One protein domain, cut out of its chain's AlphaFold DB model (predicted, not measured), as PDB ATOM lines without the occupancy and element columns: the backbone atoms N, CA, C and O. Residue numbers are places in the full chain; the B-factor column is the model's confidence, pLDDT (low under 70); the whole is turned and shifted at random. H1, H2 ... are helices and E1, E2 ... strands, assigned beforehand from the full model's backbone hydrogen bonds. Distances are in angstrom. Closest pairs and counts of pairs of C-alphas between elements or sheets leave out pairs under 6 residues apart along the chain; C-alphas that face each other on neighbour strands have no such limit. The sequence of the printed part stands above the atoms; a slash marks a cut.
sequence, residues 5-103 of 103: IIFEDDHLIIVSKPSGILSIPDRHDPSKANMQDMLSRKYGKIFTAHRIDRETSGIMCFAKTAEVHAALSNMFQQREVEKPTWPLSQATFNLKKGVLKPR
ATOM      1  N   ILE A   5     216.031 243.728 201.507       90.50
ATOM      2  CA  ILE A   5     217.014 242.639 201.452       90.50
ATOM      3  C   ILE A   5     216.306 241.331 201.788       90.50
ATOM      4  O   ILE A   5     215.808 241.149 202.894       90.50
ATOM      5  N   ILE A   6     216.305 240.411 200.829       90.12
ATOM      6  CA  ILE A   6     215.676 239.092 200.951       90.12
ATOM      7  C   ILE A   6     216.674 238.082 201.509       90.12
ATOM      8  O   ILE A   6     216.314 237.220 202.305       90.12
ATOM      9  N   PHE A   7     217.928 238.176 201.067       87.69
ATOM     10  CA  PHE A   7     219.003 237.294 201.496       87.69
ATOM     11  C   PHE A   7     220.341 238.032 201.449       87.69
ATOM     12  O   PHE A   7     220.591 238.832 200.546       87.69
ATOM     13  N   GLU A   8     221.207 237.736 202.408       89.75
ATOM     14  CA  GLU A   8     222.569 238.246 202.471       89.75
ATOM     15  C   GLU A   8     223.477 237.184 203.101       89.75
ATOM     16  O   GLU A   8     223.153 236.645 204.158       89.75
ATOM     17  N   ASP A   9     224.627 236.934 202.477       89.00
ATOM     18  CA  ASP A   9     225.746 236.195 203.065       89.00
ATOM     19  C   ASP A   9     227.082 236.915 202.786       89.00
ATOM     20  O   ASP A   9     227.107 238.072 202.349       89.00
ATOM     21  N   ASP A  10     228.209 236.255 203.047       88.75
ATOM     22  CA  ASP A  10     229.548 236.819 202.840       88.75
ATOM     23  C   ASP A  10     229.897 237.066 201.359       88.75
ATOM     24  O   ASP A  10     230.818 237.823 201.045       88.75
ATOM     25  N   HIS A  11     229.147 236.476 200.429       88.31
ATOM     26  CA  HIS A  11     229.453 236.444 199.002       88.31
ATOM     27  C   HIS A  11     228.460 237.236 198.149       88.31
ATOM     28  O   HIS A  11     228.872 237.883 197.179       88.31
ATOM     29  N   LEU A  12     227.168 237.201 198.477       90.31
ATOM     30  CA  LEU A  12     226.095 237.758 197.663       90.31
ATOM     31  C   LEU A  12     224.983 238.416 198.489       90.31
ATOM     32  O   LEU A  12     224.801 238.174 199.680       90.31
ATOM     33  N   ILE A  13     224.233 239.284 197.816       92.75
ATOM     34  CA  ILE A  13     223.077 239.999 198.352       92.75
ATOM     35  C   ILE A  13     221.939 239.856 197.346       92.75
ATOM     36  O   ILE A  13     222.094 240.180 196.166       92.75
ATOM     37  N   ILE A  14     220.781 239.409 197.818       91.50
ATOM     38  CA  ILE A  14     219.553 239.321 197.035       91.50
ATOM     39  C   ILE A  14     218.566 240.337 197.583       91.50
ATOM     40  O   ILE A  14     218.276 240.364 198.779       91.50
ATOM     41  N   VAL A  15     218.027 241.158 196.693       91.19
ATOM     42  CA  VAL A  15     217.093 242.229 197.045       91.19
ATOM     43  C   VAL A  15     215.829 242.162 196.202       91.19
ATOM     44  O   VAL A  15     215.862 241.743 195.042       91.19
ATOM     45  N   SER A  16     214.726 242.639 196.771       89.94
ATOM     46  CA  SER A  16     213.531 243.004 196.019       89.94
ATOM     47  C   SER A  16     213.681 244.447 195.544       89.94
ATOM     48  O   SER A  16     213.614 245.388 196.338       89.94
ATOM     49  N   LYS A  17     213.916 244.652 194.245       90.69
ATOM     50  CA  LYS A  17     213.919 245.997 193.667       90.69
ATOM     51  C   LYS A  17     212.469 246.464 193.479       90.69
ATOM     52  O   LYS A  17     211.716 245.790 192.766       90.69
ATOM     53  N   PRO A  18     212.072 247.631 194.013       89.75
ATOM     54  CA  PRO A  18     210.781 248.223 193.684       89.75
ATOM     55  C   PRO A  18     210.753 248.742 192.235       89.75
ATOM     56  O   PRO A  18     211.785 249.022 191.613       89.75
ATOM     57  N   SER A  19     209.553 248.892 191.676       89.31
ATOM     58  CA  SER A  19     209.386 249.608 190.407       89.31
ATOM     59  C   SER A  19     209.767 251.090 190.576       89.31
ATOM     60  O   SER A  19     209.672 251.643 191.671       89.31
ATOM     61  N   GLY A  20     210.262 251.720 189.512       90.19
ATOM     62  CA  GLY A  20     210.683 253.123 189.483       90.19
ATOM     63  C   GLY A  20     212.155 253.376 189.835       90.19
ATOM     64  O   GLY A  20     212.650 254.475 189.596       90.19
ATOM     65  N   ILE A  21     212.890 252.375 190.338       92.12
ATOM     66  CA  ILE A  21     214.328 252.489 190.665       92.12
ATOM     67  C   ILE A  21     215.184 251.800 189.597       92.12
ATOM     68  O   ILE A  21     214.820 250.743 189.076       92.12
ATOM     69  N   LEU A  22     216.338 252.383 189.263       93.62
ATOM     70  CA  LEU A  22     217.286 251.799 188.315       93.62
ATOM     71  C   LEU A  22     218.072 250.629 188.928       93.62
ATOM     72  O   LEU A  22     218.399 250.620 190.112       93.62
ATOM     73  N   SER A  23     218.425 249.644 188.101       92.69
ATOM     74  CA  SER A  23     219.292 248.530 188.516       92.69
ATOM     75  C   SER A  23     220.747 248.970 188.741       92.69
ATOM     76  O   SER A  23     221.379 248.553 189.707       92.69
ATOM     77  N   ILE A  24     221.263 249.816 187.846       93.25
ATOM     78  CA  ILE A  24     222.647 250.315 187.813       93.25
ATOM     79  C   ILE A  24     222.643 251.840 187.623       93.25
ATOM     80  O   ILE A  24     221.593 252.374 187.240       93.25
ATOM     81  N   PRO A  25     223.771 252.537 187.836       92.50
ATOM     82  CA  PRO A  25     223.863 253.973 187.600       92.50
ATOM     83  C   PRO A  25     223.481 254.354 186.167       92.50
ATOM     84  O   PRO A  25     223.815 253.655 185.204       92.50
ATOM     85  N   ASP A  26     222.762 255.466 186.024       92.06
ATOM     86  CA  ASP A  26     222.451 256.044 184.719       92.06
ATOM     87  C   ASP A  26     223.720 256.677 184.130       92.06
ATOM     88  O   ASP A  26     224.495 257.330 184.829       92.06
ATOM     89  N   ARG A  27     223.941 256.477 182.830       88.88
ATOM     90  CA  ARG A  27     225.119 257.001 182.129       88.88
ATOM     91  C   ARG A  27     225.076 258.521 181.948       88.88
ATOM     92  O   ARG A  27     226.130 259.145 181.881       88.88
ATOM     93  N   HIS A  28     223.885 259.092 181.802       90.56
ATOM     94  CA  HIS A  28     223.675 260.507 181.494       90.56
ATOM     95  C   HIS A  28     223.340 261.321 182.741       90.56
ATOM     96  O   HIS A  28     223.654 262.505 182.789       90.56
ATOM     97  N   ASP A  29     222.723 260.695 183.743       90.50
ATOM     98  CA  ASP A  29     222.333 261.366 184.983       90.50
ATOM     99  C   ASP A  29     222.727 260.556 186.232       90.50
ATOM    100  O   ASP A  29     221.912 259.809 186.785       90.50
ATOM    101  N   PRO A  30     223.967 260.729 186.723       87.88
ATOM    102  CA  PRO A  30     224.474 260.032 187.903       87.88
ATOM    103  C   PRO A  30     223.704 260.334 189.198       87.88
ATOM    104  O   PRO A  30     223.905 259.647 190.197       87.88
ATOM    105  N   SER A  31     222.843 261.360 189.215       89.06
ATOM    106  CA  SER A  31     222.058 261.714 190.403       89.06
ATOM    107  C   SER A  31     220.875 260.768 190.636       89.06
ATOM    108  O   SER A  31     220.335 260.703 191.745       89.06
ATOM    109  N   LYS A  32     220.476 260.001 189.610       92.00
ATOM    110  CA  LYS A  32     219.349 259.070 189.702       92.00
ATOM    111  C   LYS A  32     219.648 257.914 190.651       92.00
ATOM    112  O   LYS A  32     220.646 257.202 190.530       92.00
ATOM    113  N   ALA A  33     218.696 257.665 191.548       91.75
ATOM    114  CA  ALA A  33     218.758 256.541 192.469       91.75
ATOM    115  C   ALA A  33     218.807 255.200 191.720       91.75
ATOM    116  O   ALA A  33     218.015 254.937 190.808       91.75
ATOM    117  N   ASN A  34     219.721 254.334 192.150       94.25
ATOM    118  CA  ASN A  34     219.876 252.988 191.621       94.25
ATOM    119  C   ASN A  34     220.293 252.005 192.722       94.25
ATOM    120  O   ASN A  34     220.925 252.382 193.708       94.25
ATOM    121  N   MET A  35     219.935 250.733 192.546       93.88
ATOM    122  CA  MET A  35     220.163 249.692 193.550       93.88
ATOM    123  C   MET A  35     221.645 249.444 193.819       93.88
ATOM    124  O   MET A  35     222.025 249.250 194.973       93.88
ATOM    125  N   GLN A  36     222.474 249.476 192.773       94.38
ATOM    126  CA  GLN A  36     223.909 249.255 192.905       94.38
ATOM    127  C   GLN A  36     224.561 250.307 193.814       94.38
ATOM    128  O   GLN A  36     225.292 249.949 194.730       94.38
ATOM    129  N   ASP A  37     224.259 251.590 193.633       93.94
ATOM    130  CA  ASP A  37     224.820 252.651 194.472       93.94
ATOM    131  C   ASP A  37     224.259 252.629 195.893       93.94
ATOM    132  O   ASP A  37     224.967 252.912 196.859       93.94
ATOM    133  N   MET A  38     222.983 252.283 196.051       93.12
ATOM    134  CA  MET A  38     222.373 252.167 197.375       93.12
ATOM    135  C   MET A  38     223.032 251.065 198.204       93.12
ATOM    136  O   MET A  38     223.322 251.267 199.383       93.12
ATOM    137  N   LEU A  39     223.287 249.911 197.590       93.44
ATOM    138  CA  LEU A  39     223.960 248.800 198.249       93.44
ATOM    139  C   LEU A  39     225.468 249.058 198.387       93.44
ATOM    140  O   LEU A  39     226.040 248.711 199.419       93.44
ATOM    141  N   SER A  40     226.115 249.727 197.427       93.31
ATOM    142  CA  SER A  40     227.551 250.020 197.514       93.31
ATOM    143  C   SER A  40     227.895 250.961 198.669       93.31
ATOM    144  O   SER A  40     228.922 250.799 199.324       93.31
ATOM    145  N   ARG A  41     226.994 251.888 199.014       92.50
ATOM    146  CA  ARG A  41     227.137 252.740 200.207       92.50
ATOM    147  C   ARG A  41     227.172 251.945 201.514       92.50
ATOM    148  O   ARG A  41     227.782 252.405 202.472       92.50
ATOM    149  N   LYS A  42     226.512 250.783 201.566       91.44
ATOM    150  CA  LYS A  42     226.452 249.926 202.759       91.44
ATOM    151  C   LYS A  42     227.558 248.870 202.778       91.44
ATOM    152  O   LYS A  42     228.100 248.587 203.839       91.44
ATOM    153  N   TYR A  43     227.885 248.295 201.623       91.62
ATOM    154  CA  TYR A  43     228.754 247.116 201.519       91.62
ATOM    155  C   TYR A  43     230.089 247.379 200.814       91.62
ATOM    156  O   TYR A  43     230.899 246.469 200.661       91.62
ATOM    157  N   GLY A  44     230.337 248.611 200.373       93.06
ATOM    158  CA  GLY A  44     231.499 248.952 199.564       93.06
ATOM    159  C   GLY A  44     231.333 248.497 198.117       93.06
ATOM    160  O   GLY A  44     230.284 248.668 197.499       93.06
ATOM    161  N   LYS A  45     232.387 247.943 197.521       93.50
ATOM    162  CA  LYS A  45     232.337 247.532 196.116       93.50
ATOM    163  C   LYS A  45     231.412 246.326 195.951       93.50
ATOM    164  O   LYS A  45     231.682 245.263 196.492       93.50
ATOM    165  N   ILE A  46     230.372 246.484 195.139       95.31
ATOM    166  CA  ILE A  46     229.465 245.402 194.758       95.31
ATOM    167  C   ILE A  46     229.309 245.329 193.242       95.31
ATOM    168  O   ILE A  46     229.541 246.306 192.523       95.31
ATOM    169  N   PHE A  47     228.882 244.169 192.761       94.81
ATOM    170  CA  PHE A  47     228.752 243.875 191.345       94.81
ATOM    171  C   PHE A  47     227.344 243.375 191.035       94.81
ATOM    172  O   PHE A  47     226.840 242.459 191.682       94.81
ATOM    173  N   THR A  48     226.710 243.972 190.035       94.19
ATOM    174  CA  THR A  48     225.348 243.636 189.616       94.19
ATOM    175  C   THR A  48     225.369 242.393 188.731       94.19
ATOM    176  O   THR A  48     225.874 242.466 187.616       94.19
ATOM    177  N   ALA A  49     224.814 241.268 189.194       90.31
ATOM    178  CA  ALA A  49     224.858 240.012 188.440       90.31
ATOM    179  C   ALA A  49     223.925 240.018 187.217       90.31
ATOM    180  O   ALA A  49     224.260 239.487 186.161       90.31
ATOM    181  N   HIS A  50     222.756 240.650 187.347       87.81
ATOM    182  CA  HIS A  50     221.791 240.828 186.263       87.81
ATOM    183  C   HIS A  50     221.001 242.122 186.441       87.81
ATOM    184  O   HIS A  50     220.934 242.696 187.528       87.81
ATOM    185  N   ARG A  51     220.386 242.595 185.355       90.06
ATOM    186  CA  ARG A  51     219.617 243.843 185.328       90.06
ATOM    187  C   ARG A  51     218.151 243.552 185.049       90.06
ATOM    188  O   ARG A  51     217.833 242.668 184.261       90.06
ATOM    189  N   ILE A  52     217.284 244.352 185.654       89.81
ATOM    190  CA  ILE A  52     215.875 244.474 185.275       89.81
ATOM    191  C   ILE A  52     215.549 245.946 184.998       89.81
ATOM    192  O   ILE A  52     216.265 246.847 185.460       89.81
ATOM    193  N   ASP A  53     214.494 246.196 184.227       90.88
ATOM    194  CA  ASP A  53     214.139 247.551 183.815       90.88
ATOM    195  C   ASP A  53     213.679 248.411 184.996       90.88
ATOM    196  O   ASP A  53     213.274 247.917 186.055       90.88
ATOM    197  N   ARG A  54     213.745 249.736 184.816       90.62
ATOM    198  CA  ARG A  54     213.356 250.708 185.846       90.62
ATOM    199  C   ARG A  54     211.936 250.448 186.345       90.62
ATOM    200  O   ARG A  54     211.718 250.363 187.549       90.62
ATOM    201  N   GLU A  55     211.009 250.262 185.412       90.25
ATOM    202  CA  GLU A  55     209.580 250.064 185.681       90.25
ATOM    203  C   GLU A  55     209.247 248.643 186.164       90.25
ATOM    204  O   GLU A  55     208.132 248.375 186.612       90.25
ATOM    205  N   THR A  56     210.207 247.719 186.130       86.94
ATOM    206  CA  THR A  56     210.012 246.339 186.576       86.94
ATOM    207  C   THR A  56     210.375 246.203 188.048       86.94
ATOM    208  O   THR A  56     211.493 246.526 188.450       86.94
ATOM    209  N   SER A  57     209.455 245.691 188.863       87.88
ATOM    210  CA  SER A  57     209.775 245.202 190.204       87.88
ATOM    211  C   SER A  57     210.282 243.760 190.145       87.88
ATOM    212  O   SER A  57     209.926 242.994 189.246       87.88
ATOM    213  N   GLY A  58     211.120 243.367 191.101       86.44
ATOM    214  CA  GLY A  58     211.509 241.967 191.238       86.44
ATOM    215  C   GLY A  58     212.888 241.733 191.828       86.44
ATOM    216  O   GLY A  58     213.560 242.641 192.310       86.44
ATOM    217  N   ILE A  59     213.289 240.466 191.776       88.25
ATOM    218  CA  ILE A  59     214.490 239.955 192.430       88.25
ATOM    219  C   ILE A  59     215.745 240.330 191.651       88.25
ATOM    220  O   ILE A  59     215.870 240.037 190.457       88.25
ATOM    221  N   MET A  60     216.699 240.914 192.364       90.69
ATOM    222  CA  MET A  60     218.041 241.191 191.877       90.69
ATOM    223  C   MET A  60     219.086 240.522 192.758       90.69
ATOM    224  O   MET A  60     218.914 240.446 193.972       90.69
ATOM    225  N   CYS A  61     220.174 240.070 192.135       91.62
ATOM    226  CA  CYS A  61     221.315 239.466 192.808       91.62
ATOM    227  C   CYS A  61     222.557 240.333 192.582       91.62
ATOM    228  O   CYS A  61     222.830 240.778 191.461       91.62
ATOM    229  N   PHE A  62     223.301 240.571 193.655       93.62
ATOM    230  CA  PHE A  62     224.539 241.334 193.668       93.62
ATOM    231  C   PHE A  62     225.639 240.493 194.306       93.62
ATOM    232  O   PHE A  62     225.417 239.850 195.327       93.62
ATOM    233  N   ALA A  63     226.834 240.526 193.733       94.19
ATOM    234  CA  ALA A  63     228.020 239.913 194.312       94.19
ATOM    235  C   ALA A  63     228.827 240.941 195.110       94.19
ATOM    236  O   ALA A  63     228.977 242.089 194.682       94.19
ATOM    237  N   LYS A  64     229.403 240.513 196.236       93.56
ATOM    238  CA  LYS A  64     230.344 241.306 197.043       93.56
ATOM    239  C   LYS A  64     231.781 241.241 196.501       93.56
ATOM    240  O   LYS A  64     232.590 242.114 196.791       93.56
ATOM    241  N   THR A  65     232.109 240.246 195.668       91.31
ATOM    242  CA  THR A  65     233.448 240.076 195.073       91.31
ATOM    243  C   THR A  65     233.393 239.858 193.558       91.31
ATOM    244  O   THR A  65     232.382 239.421 193.004       91.31
ATOM    245  N   ALA A  66     234.502 240.156 192.871       91.81
ATOM    246  CA  ALA A  66     234.613 239.981 191.420       91.81
ATOM    247  C   ALA A  66     234.573 238.502 190.994       91.81
ATOM    248  O   ALA A  66     234.042 238.182 189.935       91.81
ATOM    249  N   GLU A  67     235.101 237.604 191.830       88.69
ATOM    250  CA  GLU A  67     235.064 236.155 191.610       88.69
ATOM    251  C   GLU A  67     233.624 235.628 191.607       88.69
ATOM    252  O   GLU A  67     233.197 234.976 190.655       88.69
ATOM    253  N   VAL A  68     232.838 235.997 192.626       88.50
ATOM    254  CA  VAL A  68     231.421 235.614 192.724       88.50
ATOM    255  C   VAL A  68     230.624 236.229 191.576       88.50
ATOM    256  O   VAL A  68     229.765 235.569 190.997       88.50
ATOM    257  N   HIS A  69     230.936 237.465 191.181       91.50
ATOM    258  CA  HIS A  69     230.319 238.086 190.011       91.50
ATOM    259  C   HIS A  69     230.583 237.302 188.719       91.50
ATOM    260  O   HIS A  69     229.656 237.105 187.934       91.50
ATOM    261  N   ALA A  70     231.819 236.848 188.491       86.25
ATOM    262  CA  ALA A  70     232.160 236.048 187.317       86.25
ATOM    263  C   ALA A  70     231.409 234.708 187.312       86.25
ATOM    264  O   ALA A  70     230.843 234.328 186.286       86.25
ATOM    265  N   ALA A  71     231.325 234.040 188.468       84.44
ATOM    266  CA  ALA A  71     230.543 232.817 188.626       84.44
ATOM    267  C   ALA A  71     229.054 233.052 188.307       84.44
ATOM    268  O   ALA A  71     228.501 232.380 187.438       84.44
ATOM    269  N   LEU A  72     228.428 234.061 188.923       84.19
ATOM    270  CA  LEU A  72     227.026 234.407 188.668       84.19
ATOM    271  C   LEU A  72     226.779 234.787 187.201       84.19
ATOM    272  O   LEU A  72     225.796 234.340 186.615       84.19
ATOM    273  N   SER A  73     227.675 235.566 186.589       84.12
ATOM    274  CA  SER A  73     227.578 235.961 185.175       84.12
ATOM    275  C   SER A  73     227.545 234.745 184.253       84.12
ATOM    276  O   SER A  73     226.715 234.686 183.347       84.12
ATOM    277  N   ASN A  74     228.407 233.755 184.508       80.50
ATOM    278  CA  ASN A  74     228.416 232.504 183.755       80.50
ATOM    279  C   ASN A  74     227.099 231.741 183.939       80.50
ATOM    280  O   ASN A  74     226.516 231.283 182.962       80.50
ATOM    281  N   MET A  75     226.581 231.669 185.165       75.44
ATOM    282  CA  MET A  75     225.333 230.955 185.465       75.44
ATOM    283  C   MET A  75     224.118 231.595 184.775       75.44
ATOM    284  O   MET A  75     223.271 230.890 184.224       75.44
ATOM    285  N   PHE A  76     224.045 232.931 184.736       77.19
ATOM    286  CA  PHE A  76     223.009 233.644 183.982       77.19
ATOM    287  C   PHE A  76     223.130 233.419 182.471       77.19
ATOM    288  O   PHE A  76     222.112 233.251 181.799       77.19
ATOM    289  N   GLN A  77     224.354 233.375 181.934       75.94
ATOM    290  CA  GLN A  77     224.593 233.099 180.513       75.94
ATOM    291  C   GLN A  77     224.179 231.676 180.119       75.94
ATOM    292  O   GLN A  77     223.567 231.493 179.070       75.94
ATOM    293  N   GLN A  78     224.451 230.686 180.972       74.56
ATOM    294  CA  GLN A  78     224.087 229.284 180.736       74.56
ATOM    295  C   GLN A  78     222.593 228.990 180.977       74.56
ATOM    296  O   GLN A  78     222.158 227.854 180.811       74.56
ATOM    297  N   ARG A  79     221.785 229.998 181.354       67.31
ATOM    298  CA  ARG A  79     220.380 229.841 181.793       67.31
ATOM    299  C   ARG A  79     220.209 228.836 182.942       67.31
ATOM    300  O   ARG A  79     219.125 228.298 183.130       67.31
ATOM    301  N   GLU A  80     221.255 228.623 183.735       58.62
ATOM    302  CA  GLU A  80     221.229 227.727 184.899       58.62
ATOM    303  C   GLU A  80     220.513 228.352 186.103       58.62
ATOM    304  O   GLU A  80     220.254 227.681 187.100       58.62
ATOM    305  N   VAL A  81     220.181 229.644 186.025       60.88
ATOM    306  CA  VAL A  81     219.403 230.342 187.050       60.88
ATOM    307  C   VAL A  81     217.913 230.163 186.768       60.88
ATOM    308  O   VAL A  81     217.311 230.913 185.998       60.88
ATOM    309  N   GLU A  82     217.300 229.176 187.418       54.16
ATOM    310  CA  GLU A  82     215.845 229.038 187.437       54.16
ATOM    311  C   GLU A  82     215.234 230.079 188.384       54.16
ATOM    312  O   GLU A  82     215.595 230.172 189.560       54.16
ATOM    313  N   LYS A  83     214.297 230.884 187.873       50.47
ATOM    314  CA  LYS A  83     213.542 231.857 188.671       50.47
ATOM    315  C   LYS A  83     212.478 231.088 189.469       50.47
ATOM    316  O   LYS A  83     211.547 230.575 188.849       50.47
ATOM    317  N   PRO A  84     212.574 230.975 190.805       44.62
ATOM    318  CA  PRO A  84     211.610 230.189 191.559       44.62
ATOM    319  C   PRO A  84     210.235 230.859 191.535       44.62
ATOM    320  O   PRO A  84     210.110 232.073 191.693       44.62
ATOM    321  N   THR A  85     209.195 230.048 191.365       36.47
ATOM    322  CA  THR A  85     207.774 230.422 191.457       36.47
ATOM    323  C   THR A  85     207.223 230.365 192.894       36.47
ATOM    324  O   THR A  85     206.023 230.533 193.092       36.47
ATOM    325  N   TRP A  86     208.075 230.144 193.903       43.41
ATOM    326  CA  TRP A  86     207.712 229.915 195.311       43.41
ATOM    327  C   TRP A  86     208.297 231.000 196.254       43.41
ATOM    328  O   TRP A  86     209.233 231.703 195.862       43.41
ATOM    329  N   PRO A  87     207.755 231.198 197.479       37.16
ATOM    330  CA  PRO A  87     208.161 232.297 198.361       37.16
ATOM    331  C   PRO A  87     209.588 232.110 198.898       37.16
ATOM    332  O   PRO A  87     209.846 231.208 199.681       37.16
ATOM    333  N   LEU A  88     210.493 233.016 198.517       51.53
ATOM    334  CA  LEU A  88     211.954 232.995 198.731       51.53
ATOM    335  C   LEU A  88     212.459 232.833 200.179       51.53
ATOM    336  O   LEU A  88     213.667 232.731 200.380       51.53
ATOM    337  N   SER A  89     211.582 232.779 201.181       39.88
ATOM    338  CA  SER A  89     211.940 232.713 202.604       39.88
ATOM    339  C   SER A  89     212.673 231.430 203.028       39.88
ATOM    340  O   SER A  89     213.096 231.337 204.177       39.88
ATOM    341  N   GLN A  90     212.859 230.450 202.133       37.19
ATOM    342  CA  GLN A  90     213.571 229.195 202.425       37.19
ATOM    343  C   GLN A  90     214.650 228.833 201.388       37.19
ATOM    344  O   GLN A  90     215.071 227.679 201.314       37.19
ATOM    345  N   ALA A  91     215.059 229.772 200.526       39.38
ATOM    346  CA  ALA A  91     215.864 229.447 199.347       39.38
ATOM    347  C   ALA A  91     217.369 229.468 199.645       39.38
ATOM    348  O   ALA A  91     217.901 230.475 200.101       39.38
ATOM    349  N   THR A  92     218.070 228.368 199.357       41.12
ATOM    350  CA  THR A  92     219.541 228.305 199.413       41.12
ATOM    351  C   THR A  92     220.131 228.447 198.013       41.12
ATOM    352  O   THR A  92     219.756 227.718 197.091       41.12
ATOM    353  N   PHE A  93     221.056 229.398 197.841       49.66
ATOM    354  CA  PHE A  93     221.771 229.610 196.581       49.66
ATOM    355  C   PHE A  93     222.909 228.590 196.469       49.66
ATOM    356  O   PHE A  93     223.910 228.684 197.177       49.66
ATOM    357  N   ASN A  94     222.773 227.586 195.597       47.41
ATOM    358  CA  ASN A  94     223.866 226.646 195.355       47.41
ATOM    359  C   ASN A  94     224.737 227.116 194.180       47.41
ATOM    360  O   ASN A  94     224.390 226.926 193.011       47.41
ATOM    361  N   LEU A  95     225.904 227.682 194.508       46.81
ATOM    362  CA  LEU A  95     226.893 228.200 193.552       46.81
ATOM    363  C   LEU A  95     227.418 227.153 192.549       46.81
ATOM    364  O   LEU A  95     227.975 227.536 191.530       46.81
ATOM    365  N   LYS A  96     227.222 225.843 192.777       37.50
ATOM    366  CA  LYS A  96     227.643 224.799 191.822       37.50
ATOM    367  C   LYS A  96     226.620 224.481 190.726       37.50
ATOM    368  O   LYS A  96     226.964 223.727 189.823       37.50
ATOM    369  N   LYS A  97     225.370 224.961 190.823       37.28
ATOM    370  CA  LYS A  97     224.299 224.608 189.863       37.28
ATOM    371  C   LYS A  97     223.306 225.722 189.509       37.28
ATOM    372  O   LYS A  97     222.409 225.465 188.724       37.28
ATOM    373  N   GLY A  98     223.369 226.902 190.126       44.34
ATOM    374  CA  GLY A  98     222.422 227.999 189.828       44.34
ATOM    375  C   GLY A  98     220.998 227.777 190.302       44.34
ATOM    376  O   GLY A  98     220.134 228.625 190.097       44.34
ATOM    377  N   VAL A  99     220.770 226.687 191.029       43.50
ATOM    378  CA  VAL A  99     219.455 226.335 191.542       43.50
ATOM    379  C   VAL A  99     219.273 226.929 192.935       43.50
ATOM    380  O   VAL A  99     220.008 226.592 193.869       43.50
ATOM    381  N   LEU A 100     218.250 227.775 193.067       45.69
ATOM    382  CA  LEU A 100     217.630 228.128 194.341       45.69
ATOM    383  C   LEU A 100     216.858 226.906 194.842       45.69
ATOM    384  O   LEU A 100     215.763 226.619 194.361       45.69
ATOM    385  N   LYS A 101     217.442 226.150 195.775       35.91
ATOM    386  CA  LYS A 101     216.768 224.976 196.340       35.91
ATOM    387  C   LYS A 101     215.968 225.363 197.584       35.91
ATOM    388  O   LYS A 101     216.520 226.065 198.439       35.91
ATOM    389  N   PRO A 102     214.705 224.916 197.706       34.12
ATOM    390  CA  PRO A 102     214.019 224.940 198.988       34.12
ATOM    391  C   PRO A 102     214.763 224.024 199.964       34.12
ATOM    392  O   PRO A 102     215.349 223.015 199.550       34.12
ATOM    393  N   ARG A 103     214.792 224.429 201.231       37.97
ATOM    394  CA  ARG A 103     215.329 223.613 202.317       37.97
ATOM    395  C   ARG A 103     214.410 222.435 202.628       37.97
ATOM    396  O   ARG A 103     213.178 222.620 202.545       37.97
TER     397      ARG A 103
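AT A GLANCE: This is residues 5 to 103 of the 103 residues of a protein of Saprospiraceae bacterium (UniProt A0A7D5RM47). A small antiparallel sheet of three strands, E1, E2 and E3, has the helix H1 over E2 and E3, while the longer helix H2 only grazes the sheet and the small hairpin of E4 and E5 lies apart from its strands. The long loop of residues 18 to 34 reaches away at one end of the longest axis, and the E4 E5 hairpin is at the other end. The printed part has 99 residues with two named helices and five named strands, in the order E1, E2, H1, E3, H2, E4, E5; the sheets have the orders E1, E2, E3 and E4, E5, both antiparallel. The class is mixed, helices and strands, with 43 residues, under half, in named elements. The whole is compact, with a radius of gyration of the C-alphas of 13.3 A and spans of 40 by 27 by 25 A.

IN THESE COORDINATES: In the larger sheet, E1 is residues 5 to 8, 7.2 A long, with C-alpha 5 at (217.014, 242.639, 201.452). E2 is residues 12 to 17, 15.2 A, and E3 is residues 58 to 63, 16.9 A. H1 is residues 35 to 43, 12.0 A, and H2 is residues 66 to 77, 16.3 A, with C-alpha 66 at (234.613, 239.981, 191.420). E4 is residues 91 to 93, 6.5 A, and E5 is residues 100 to 102, 6.7 A, ending at C-alpha 102 (214.019, 224.940, 198.988).

HOW THE PARTS SIT: E2 is the inner strand. E1 and E2 form a hairpin at 176 degrees, with N 6 and O 14 within hydrogen-bond range at 2.8 A. E2 and E3 are antiparallel at 155 degrees, with N 13 and O 62 at 2.8 A and N 60 and O 15 at 2.9 A. Residues 47 to 48 pair antiparallel with residues 62 to 63 of E3. H1 is on the sheet at a height of 9.9 A, over E2 and only just over E3, where 3 of its C-alphas fall; it runs slantwise to the strands, at 40 degrees to E2 on the local plane. The closest C-alphas of H1 and E2 are those of Met 35 and Lys 17, 7.3 A apart. H2 only grazes the sheet with residues 68 to 73; its closest C-alpha pair with E3 is His 69 and Ala 63, 5.2 A. H1 and H2 are apart. E4 and E5 form a hairpin at 143 degrees, with N 92 and O 101 at 2.9 A. In H2 every O i to N i+4 pair is within hydrogen-bond range; in H1, 4 of 5 are.

THE WHOLE: The two C-alphas farthest apart, those of His 28 and Arg 103, are 43.2 A from each other. The printed part has no cut. The links E2 to H1, H1 to E3 and H2 to E4 are long, with 17, 14 and 13 residues. The mean pLDDT of the printed part is 78.5, and residues 79 to 103 are under 70.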